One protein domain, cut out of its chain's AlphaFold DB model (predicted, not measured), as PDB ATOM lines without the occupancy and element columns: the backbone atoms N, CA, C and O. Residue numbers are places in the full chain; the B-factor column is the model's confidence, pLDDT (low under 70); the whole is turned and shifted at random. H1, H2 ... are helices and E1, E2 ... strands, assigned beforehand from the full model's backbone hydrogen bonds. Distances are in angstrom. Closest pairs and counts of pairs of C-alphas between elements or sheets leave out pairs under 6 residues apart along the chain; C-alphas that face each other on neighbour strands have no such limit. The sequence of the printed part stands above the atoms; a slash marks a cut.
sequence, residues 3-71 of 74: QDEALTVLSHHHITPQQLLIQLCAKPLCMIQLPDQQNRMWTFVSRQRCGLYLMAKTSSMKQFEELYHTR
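AT A GLANCE: This is residues 3 to 71 of the 74 residues of an uncharacterized protein of viral metagenome (UniProt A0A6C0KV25). A strongly twisted sheet of four strands makes one layer, and two short helices, H1 and H2, set at a corner to each other, cover its one face, in two layers, helices on one face of a sheet. The 69 printed residues hold two named helices and then four named strands, in the order H1 H2 E1 E2 E3 E4, and the class is mixed, helices and strands. The sheet runs E1 - E2 - E3 - E4, all antiparallel, a meander in which each strand is the antiparallel neighbour of the one before. The whole is compact, with a radius of gyration of the C-alphas of 11.2 A and spans of 34 by 27 by 20 A.

IN THESE COORDINATES: H1, residues 3 to 12, begins at C-alpha 3 (29.813, -10.542, -7.886) and is 14.2 A long. H2, residues 17 to 25, measures 12.0 A. E1 is residues 31 to 35, 13.4 A; E2 is residues 41 to 48, 23.3 A; E3 is residues 52 to 57, 16.9 A. E4, residues 65 to 70, 15.1 A, ends at C-alpha 70 (40.168, -21.573, -11.969).

HOW THE PARTS SIT: H1 is on the sheet at a height of 6.5 A, over none of the strands, but only just, with 2 of its C-alphas falling on E2; its closest C-alphas to E4 are Gln 3 and Leu 67, 5.5 A. H1 and H2 are close but not clearly touching, about perpendicular at 89 degrees, with C-alphas 10 and 17 closest at 7.1 A. H2 is on the sheet at a height of 7.5 A, over E2 and E3, and runs across the strands, at 68 degrees to E2 on the local plane; C-alphas 24 and 46 are its closest to E2, 5.7 A. In both helices every O i to N i+4 pair is within hydrogen-bond range. The hairpins are E1 and E2, with N 34 and O 42 at 2.9 A, E2 and E3, with N 45 and O 55 at 2.9 A, and E3 and E4, with N 54 and O 68 at 2.8 A.

THE WHOLE: The farthest C-alphas, Gln 38 and Cys 50, are 34.8 A apart. The printed part has no cut and no long link. Mean pLDDT of the printed part is 88.3, and residues 28 to 29 are under 70.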
ATOM      1  N   GLN A   3      28.429 -10.165  -7.605       84.69
ATOM      2  CA  GLN A   3      29.813 -10.542  -7.886       84.69
ATOM      3  C   GLN A   3      30.791  -9.360  -7.754       84.69
ATOM      4  O   GLN A   3      31.822  -9.500  -7.101       84.69
ATOM      5  N   ASP A   4      30.456  -8.193  -8.315       87.81
ATOM      6  CA  ASP A   4      31.300  -6.986  -8.251       87.81
ATOM      7  C   ASP A   4      31.457  -6.484  -6.814       87.81
ATOM      8  O   ASP A   4      32.539  -6.069  -6.400       87.81
ATOM      9  N   GLU A   5      30.375  -6.552  -6.034       89.62
ATOM     10  CA  GLU A   5      30.385  -6.178  -4.619       89.62
ATOM     11  C   GLU A   5      31.322  -7.090  -3.830       89.62
ATOM     12  O   GLU A   5      32.189  -6.606  -3.105       89.62
ATOM     13  N   ALA A   6      31.227  -8.405  -4.030       90.50
ATOM     14  CA  ALA A   6      32.094  -9.352  -3.343       90.50
ATOM     15  C   ALA A   6      33.573  -9.171  -3.721       90.50
ATOM     16  O   ALA A   6      34.443  -9.241  -2.855       90.50
ATOM     17  N   LEU A   7      33.873  -8.904  -4.997       91.38
ATOM     18  CA  LEU A   7      35.235  -8.593  -5.439       91.38
ATOM     19  C   LEU A   7      35.736  -7.278  -4.831       91.38
ATOM     20  O   LEU A   7      36.894  -7.203  -4.431       91.38
ATOM     21  N   THR A   8      34.859  -6.284  -4.679       92.31
ATOM     22  CA  THR A   8      35.180  -5.021  -3.999       92.31
ATOM     23  C   THR A   8      35.529  -5.253  -2.530       92.31
ATOM     24  O   THR A   8      36.473  -4.644  -2.030       92.31
ATOM     25  N   VAL A   9      34.840  -6.173  -1.843       93.25
ATOM     26  CA  VAL A   9      35.210  -6.589  -0.477       93.25
ATOM     27  C   VAL A   9      36.615  -7.182  -0.458       93.25
ATOM     28  O   VAL A   9      37.431  -6.798   0.373       93.25
ATOM     29  N   LEU A  10      36.939  -8.068  -1.398       92.56
ATOM     30  CA  LEU A  10      38.286  -8.639  -1.484       92.56
ATOM     31  C   LEU A  10      39.351  -7.566  -1.731       92.56
ATOM     32  O   LEU A  10      40.368  -7.540  -1.037       92.56
ATOM     33  N   SER A  11      39.090  -6.632  -2.650       92.62
ATOM     34  CA  SER A  11      39.972  -5.492  -2.909       92.62
ATOM     35  C   SER A  11      40.145  -4.595  -1.684       92.62
ATOM     36  O   SER A  11      41.263  -4.159  -1.415       92.62
ATOM     37  N   HIS A  12      39.078  -4.360  -0.917       93.00
ATOM     38  CA  HIS A  12      39.122  -3.585   0.323       93.00
ATOM     39  C   HIS A  12      40.041  -4.220   1.374       93.00
ATOM     40  O   HIS A  12      40.764  -3.507   2.064       93.00
ATOM     41  N   HIS A  13      40.060  -5.552   1.451       92.12
ATOM     42  CA  HIS A  13      40.942  -6.306   2.348       92.12
ATOM     43  C   HIS A  13      42.323  -6.604   1.750       92.12
ATOM     44  O   HIS A  13      43.104  -7.327   2.361       92.12
ATOM     45  N   HIS A  14      42.646  -6.074   0.564       92.69
ATOM     46  CA  HIS A  14      43.878  -6.378  -0.175       92.69
ATOM     47  C   HIS A  14      44.101  -7.883  -0.426       92.69
ATOM     48  O   HIS A  14      45.236  -8.351  -0.526       92.69
ATOM     49  N   ILE A  15      43.015  -8.649  -0.547       92.69
ATOM     50  CA  ILE A  15      43.041 -10.087  -0.814       92.69
ATOM     51  C   ILE A  15      42.681 -10.314  -2.280       92.69
ATOM     52  O   ILE A  15      41.671  -9.822  -2.775       92.69
ATOM     53  N   THR A  16      43.477 -11.108  -2.991       91.50
ATOM     54  CA  THR A  16      43.094 -11.558  -4.336       91.50
ATOM     55  C   THR A  16      42.212 -12.812  -4.265       91.50
ATOM     56  O   THR A  16      42.398 -13.646  -3.369       91.50
ATOM     57  N   PRO A  17      41.301 -13.028  -5.235       90.62
ATOM     58  CA  PRO A  17      40.498 -14.251  -5.301       90.62
ATOM     59  C   PRO A  17      41.341 -15.533  -5.262       90.62
ATOM     60  O   PRO A  17      40.954 -16.512  -4.632       90.62
ATOM     61  N   GLN A  18      42.518 -15.517  -5.895       88.75
ATOM     62  CA  GLN A  18      43.445 -16.650  -5.939       88.75
ATOM     63  C   GLN A  18      44.061 -16.951  -4.569       88.75
ATOM     64  O   GLN A  18      44.075 -18.107  -4.150       88.75
ATOM     65  N   GLN A  19      44.528 -15.930  -3.845       89.19
ATOM     66  CA  GLN A  19      45.056 -16.106  -2.488       89.19
ATOM     67  C   GLN A  19      43.987 -16.661  -1.548       89.19
ATOM     68  O   GLN A  19      44.248 -17.615  -0.813       89.19
ATOM     69  N   LEU A  20      42.773 -16.107  -1.613       90.31
ATOM     70  CA  LEU A  20      41.661 -16.576  -0.795       90.31
ATOM     71  C   LEU A  20      41.295 -18.026  -1.122       90.31
ATOM     72  O   LEU A  20      41.077 -18.836  -0.225       90.31
ATOM     73  N   LEU A  21      41.284 -18.378  -2.407       88.56
ATOM     74  CA  LEU A  21      41.054 -19.744  -2.861       88.56
ATOM     75  C   LEU A  21      42.093 -20.730  -2.335       88.56
ATOM     76  O   LEU A  21      41.714 -21.809  -1.883       88.56
ATOM     77  N   ILE A  22      43.378 -20.372  -2.366       86.00
ATOM     78  CA  ILE A  22      44.460 -21.207  -1.827       86.00
ATOM     79  C   ILE A  22      44.250 -21.435  -0.324       86.00
ATOM     80  O   ILE A  22      44.329 -22.573   0.141       86.00
ATOM     81  N   GLN A  23      43.912 -20.379   0.424       87.38
ATOM     82  CA  GLN A  23      43.630 -20.474   1.861       87.38
ATOM     83  C   GLN A  23      42.435 -21.390   2.157       87.38
ATOM     84  O   GLN A  23      42.518 -22.250   3.035       87.38
ATOM     85  N   LEU A  24      41.344 -21.236   1.403       88.31
ATOM     86  CA  LEU A  24      40.136 -22.048   1.551       88.31
ATOM     87  C   LEU A  24      40.352 -23.506   1.114       88.31
ATOM     88  O   LEU A  24      39.720 -24.398   1.669       88.31
ATOM     89  N   CYS A  25      41.239 -23.770   0.150       83.31
ATOM     90  CA  CYS A  25      41.579 -25.133  -0.277       83.31
ATOM     91  C   CYS A  25      42.456 -25.875   0.720       83.31
ATOM     92  O   CYS A  25      42.316 -27.084   0.872       83.31
ATOM     93  N   ALA A  26      43.361 -25.163   1.393       83.69
ATOM     94  CA  ALA A  26      44.263 -25.765   2.366       83.69
ATOM     95  C   ALA A  26      43.519 -26.364   3.575       83.69
ATOM     96  O   ALA A  26      44.085 -27.170   4.311       83.69
ATOM     97  N   LYS A  27      42.257 -25.970   3.796       81.00
ATOM     98  CA  LYS A  27      41.434 -26.415   4.920       81.00
ATOM     99  C   LYS A  27      40.030 -26.808   4.442       81.00
ATOM    100  O   LYS A  27      39.175 -25.929   4.307       81.00
ATOM    101  N   PRO A  28      39.748 -28.104   4.224       61.66
ATOM    102  CA  PRO A  28      38.387 -28.551   3.945       61.66
ATOM    103  C   PRO A  28      37.494 -28.153   5.131       61.66
ATOM    104  O   PRO A  28      37.850 -28.421   6.273       61.66
ATOM    105  N   LEU A  29      36.361 -27.489   4.860       66.94
ATOM    106  CA  LEU A  29      35.440 -26.832   5.819       66.94
ATOM    107  C   LEU A  29      35.788 -25.393   6.239       66.94
ATOM    108  O   LEU A  29      35.052 -24.801   7.029       66.94
ATOM    109  N   CYS A  30      36.852 -24.787   5.712       80.25
ATOM    110  CA  CYS A  30      37.129 -23.386   6.009       80.25
ATOM    111  C   CYS A  30      36.131 -22.472   5.284       80.25
ATOM    112  O   CYS A  30      35.947 -22.556   4.071       80.25
ATOM    113  N   MET A  31      35.485 -21.603   6.057       89.81
ATOM    114  CA  MET A  31      34.715 -20.465   5.568       89.81
ATOM    115  C   MET A  31      35.417 -19.211   6.064       89.81
ATOM    116  O   MET A  31      35.797 -19.146   7.234       89.81
ATOM    117  N   ILE A  32      35.588 -18.226   5.190       91.88
ATOM    118  CA  ILE A  32      36.204 -16.951   5.558       91.88
ATOM    119  C   ILE A  32      35.122 -15.889   5.533       91.88
ATOM    120  O   ILE A  32      34.400 -15.754   4.548       91.88
ATOM    121  N   GLN A  33      34.991 -15.154   6.630       93.94
ATOM    122  CA  GLN A  33      34.028 -14.073   6.742       93.94
ATOM    123  C   GLN A  33      34.762 -12.737   6.757       93.94
ATOM    124  O   GLN A  33      35.656 -12.545   7.577       93.94
ATOM    125  N   LEU A  34      34.393 -11.831   5.853       93.56
ATOM    126  CA  LEU A  34      34.976 -10.495   5.748       93.56
ATOM    127  C   LEU A  34      33.857  -9.444   5.765       93.56
ATOM    128  O   LEU A  34      32.864  -9.620   5.056       93.56
ATOM    129  N   PRO A  35      33.984  -8.366   6.551       93.88
ATOM    130  CA  PRO A  35      33.062  -7.239   6.479       93.88
ATOM    131  C   PRO A  35      33.337  -6.388   5.232       93.88
ATOM    132  O   PRO A  35      34.487  -6.226   4.827       93.88
ATOM    133  N   ASP A  36      32.296  -5.817   4.632       91.88
ATOM    134  CA  ASP A  36      32.447  -4.741   3.649       91.88
ATOM    135  C   ASP A  36      32.634  -3.363   4.321       91.88
ATOM    136  O   ASP A  36      32.656  -3.243   5.546       91.88
ATOM    137  N   GLN A  37      32.734  -2.300   3.515       88.56
ATOM    138  CA  GLN A  37      32.859  -0.914   4.003       88.56
ATOM    139  C   GLN A  37      31.665  -0.441   4.850       88.56
ATOM    140  O   GLN A  37      31.773   0.542   5.580       88.56
ATOM    141  N   GLN A  38      30.519  -1.113   4.742       89.50
ATOM    142  CA  GLN A  38      29.294  -0.826   5.486       89.50
ATOM    143  C   GLN A  38      29.075  -1.822   6.638       89.50
ATOM    144  O   GLN A  38      27.969  -1.896   7.176       89.50
ATOM    145  N   ASN A  39      30.104  -2.586   7.025       87.19
ATOM    146  CA  ASN A  39      30.041  -3.654   8.029       87.19
ATOM    147  C   ASN A  39      29.047  -4.787   7.709       87.19
ATOM    148  O   ASN A  39      28.661  -5.548   8.602       87.19
ATOM    149  N   ARG A  40      28.642  -4.971   6.447       90.62
ATOM    150  CA  ARG A  40      27.892  -6.169   6.053       90.62
ATOM    151  C   ARG A  40      28.859  -7.341   5.949       90.62
ATOM    152  O   ARG A  40      29.881  -7.262   5.275       90.62
ATOM    153  N   MET A  41      28.519  -8.450   6.598       93.75
ATOM    154  CA  MET A  41      29.359  -9.645   6.593       93.75
ATOM    155  C   MET A  41      29.173 -10.455   5.310       93.75
ATOM    156  O   MET A  41      28.081 -10.948   5.015       93.75
ATOM    157  N   TRP A  42      30.274 -10.652   4.594       94.62
ATOM    158  CA  TRP A  42      30.382 -11.544   3.449       94.62
ATOM    159  C   TRP A  42      31.036 -12.848   3.872       94.62
ATOM    160  O   TRP A  42      32.040 -12.850   4.573       94.62
ATOM    161  N   THR A  43      30.466 -13.968   3.448       94.94
ATOM    162  CA  THR A  43      31.008 -15.308   3.679       94.94
ATOM    163  C   THR A  43      31.526 -15.864   2.366       94.94
ATOM    164  O   THR A  43      30.754 -16.010   1.421       94.94
ATOM    165  N   PHE A  44      32.805 -16.211   2.336       93.88
ATOM    166  CA  PHE A  44      33.515 -16.783   1.201       93.88
ATOM    167  C   PHE A  44      33.819 -18.256   1.461       93.88
ATOM    168  O   PHE A  44      34.294 -18.631   2.538       93.88
ATOM    169  N   VAL A  45      33.556 -19.088   0.458       92.88
ATOM    170  CA  VAL A  45      33.778 -20.539   0.487       92.88
ATOM    171  C   VAL A  45      34.439 -20.987  -0.807       92.88
ATOM    172  O   VAL A  45      34.248 -20.379  -1.861       92.88
ATOM    173  N   SER A  46      35.196 -22.081  -0.738       91.00
ATOM    174  CA  SER A  46      35.650 -22.775  -1.937       91.00
ATOM    175  C   SER A  46      34.768 -23.987  -2.213       91.00
ATOM    176  O   SER A  46      34.268 -24.641  -1.293       91.00
ATOM    177  N   ARG A  47      34.568 -24.299  -3.493       87.88
ATOM    178  CA  ARG A  47      33.931 -25.544  -3.920       87.88
ATOM    179  C   ARG A  47      34.794 -26.217  -4.970       87.88
ATOM    180  O   ARG A  47      35.165 -25.600  -5.964       87.88
ATOM    181  N   GLN A  48      35.072 -27.496  -4.753       84.88
ATOM    182  CA  GLN A  48      35.751 -28.338  -5.725       84.88
ATOM    183  C   GLN A  48      34.720 -29.234  -6.418       84.88
ATOM    184  O   GLN A  48      33.925 -29.915  -5.768       84.88
ATOM    185  N   ARG A  49      34.689 -29.170  -7.750       78.88
ATOM    186  CA  ARG A  49      33.958 -30.106  -8.621       78.88
ATOM    187  C   ARG A  49      34.913 -30.572  -9.724       78.88
ATOM    188  O   ARG A  49      35.814 -31.346  -9.451       78.88
ATOM    189  N   CYS A  50      34.770 -30.042 -10.937       80.50
ATOM    190  CA  CYS A  50      35.709 -30.210 -12.056       80.50
ATOM    191  C   CYS A  50      36.804 -29.127 -12.109       80.50
ATOM    192  O   CYS A  50      37.673 -29.147 -12.973       80.50
ATOM    193  N   GLY A  51      36.729 -28.157 -11.205       82.12
ATOM    194  CA  GLY A  51      37.628 -27.022 -11.073       82.12
ATOM    195  C   GLY A  51      37.461 -26.426  -9.685       82.12
ATOM    196  O   GLY A  51      36.674 -26.939  -8.874       82.12
ATOM    197  N   LEU A  52      38.197 -25.353  -9.423       85.25
ATOM    198  CA  LEU A  52      38.149 -24.662  -8.152       85.25
ATOM    199  C   LEU A  52      37.364 -23.361  -8.289       85.25
ATOM    200  O   LEU A  52      37.730 -22.478  -9.066       85.25
ATOM    201  N   TYR A  53      36.294 -23.264  -7.507       89.56
ATOM    202  CA  TYR A  53      35.357 -22.151  -7.536       89.56
ATOM    203  C   TYR A  53      35.412 -21.395  -6.216       89.56
ATOM    204  O   TYR A  53      35.284 -22.002  -5.149       89.56
ATOM    205  N   LEU A  54      35.583 -20.079  -6.294       91.00
ATOM    206  CA  LEU A  54      35.352 -19.174  -5.179       91.00
ATOM    207  C   LEU A  54      33.896 -18.755  -5.228       91.00
ATOM    208  O   LEU A  54      33.443 -18.219  -6.241       91.00
ATOM    209  N   MET A  55      33.186 -18.973  -4.133       92.62
ATOM    210  CA  MET A  55      31.808 -18.539  -4.004       92.62
ATOM    211  C   MET A  55      31.658 -17.616  -2.803       92.62
ATOM    212  O   MET A  55      32.390 -17.751  -1.820       92.62
ATOM    213  N   ALA A  56      30.694 -16.703  -2.860       93.94
ATOM    214  CA  ALA A  56      30.385 -15.825  -1.742       93.94
ATOM    215  C   ALA A  56      28.887 -15.632  -1.534       93.94
ATOM    216  O   ALA A  56      28.082 -15.819  -2.444       93.94
ATOM    217  N   LYS A  57      28.522 -15.261  -0.308       93.69
ATOM    218  CA  LYS A  57      27.171 -14.823   0.041       93.69
ATOM    219  C   LYS A  57      27.192 -13.806   1.172       93.69
ATOM    220  O   LYS A  57      28.081 -13.833   2.022       93.69
ATOM    221  N   THR A  58      26.148 -13.000   1.250       92.12
ATOM    222  CA  THR A  58      25.789 -12.219   2.441       92.12
ATOM    223  C   THR A  58      24.623 -12.882   3.179       92.12
ATOM    224  O   THR A  58      24.085 -13.902   2.740       92.12
ATOM    225  N   SER A  59      24.183 -12.291   4.292       87.25
ATOM    226  CA  SER A  59      22.942 -12.685   4.974       87.25
ATOM    227  C   SER A  59      21.677 -12.457   4.136       87.25
ATOM    228  O   SER A  59      20.677 -13.134   4.357       87.25
ATOM    229  N   SER A  60      21.706 -11.533   3.170       85.19
ATOM    230  CA  SER A  60      20.566 -11.245   2.291       85.19
ATOM    231  C   SER A  60      20.437 -12.221   1.117       85.19
ATOM    232  O   SER A  60      19.378 -12.294   0.493       85.19
ATOM    233  N   MET A  61      21.483 -12.992   0.814       85.06
ATOM    234  CA  MET A  61      21.501 -13.932  -0.305       85.06
ATOM    235  C   MET A  61      21.033 -15.322   0.134       85.06
ATOM    236  O   MET A  61      21.503 -15.876   1.128       85.06
ATOM    237  N   LYS A  62      20.127 -15.924  -0.646       87.69
ATOM    238  CA  LYS A  62      19.603 -17.273  -0.365       87.69
ATOM    239  C   LYS A  62      20.629 -18.379  -0.626       87.69
ATOM    240  O   LYS A  62      20.571 -19.428   0.010       87.69
ATOM    241  N   GLN A  63      21.555 -18.152  -1.554       88.62
ATOM    242  CA  GLN A  63      22.563 -19.116  -1.986       88.62
ATOM    243  C   GLN A  63      23.916 -18.435  -2.210       88.62
ATOM    244  O   GLN A  63      23.999 -17.209  -2.258       88.62
ATOM    245  N   PHE A  64      24.971 -19.242  -2.313       90.25
ATOM    246  CA  PHE A  64      26.297 -18.761  -2.688       90.25
ATOM    247  C   PHE A  64      26.364 -18.500  -4.192       90.25
ATOM    248  O   PHE A  64      25.976 -19.366  -4.976       90.25
ATOM    249  N   GLU A  65      26.910 -17.351  -4.568       90.19
ATOM    250  CA  GLU A  65      27.163 -16.964  -5.956       90.19
ATOM    251  C   GLU A  65      28.628 -17.201  -6.315       90.19
ATOM    252  O   GLU A  65      29.519 -17.040  -5.478       90.19
ATOM    253  N   GLU A  66      28.879 -17.597  -7.558       91.00
ATOM    254  CA  GLU A  66      30.230 -17.797  -8.081       91.00
ATOM    255  C   GLU A  66      30.910 -16.448  -8.342       91.00
ATOM    256  O   GLU A  66      30.355 -15.572  -9.001       91.00
ATOM    257  N   LEU A  67      32.131 -16.285  -7.834       89.38
ATOM    258  CA  LEU A  67      32.932 -15.078  -8.034       89.38
ATOM    259  C   LEU A  67      34.088 -15.284  -8.995       89.38
ATOM    260  O   LEU A  67      34.443 -14.385  -9.756       89.38
ATOM    261  N   TYR A  68      34.730 -16.443  -8.884       88.06
ATOM    262  CA  TYR A  68      35.964 -16.746  -9.582       88.06
ATOM    263  C   TYR A  68      36.070 -18.250  -9.798       88.06
ATOM    264  O   TYR A  68      35.802 -19.033  -8.886       88.06
ATOM    265  N   HIS A  69      36.514 -18.649 -10.982       86.56
ATOM    266  CA  HIS A  69      36.753 -20.039 -11.334       86.56
ATOM    267  C   HIS A  69      38.163 -20.176 -11.899       86.56
ATOM    268  O   HIS A  69      38.557 -19.454 -12.815       86.56
ATOM    269  N   THR A  70      38.911 -21.140 -11.372       81.19
ATOM    270  CA  THR A  70      40.168 -21.573 -11.969       81.19
ATOM    271  C   THR A  70      40.096 -23.049 -12.319       81.19
ATOM    272  O   THR A  70      39.643 -23.888 -11.532       81.19
ATOM    273  N   ARG A  71      40.554 -23.374 -13.528       73.06
ATOM    274  CA  ARG A  71      40.729 -24.763 -13.935       73.06
ATOM    275  C   ARG A  71      41.963 -25.285 -13.211       73.06
ATOM    276  O   ARG A  71      43.072 -24.845 -13.502       73.06
TER     277      ARG A  71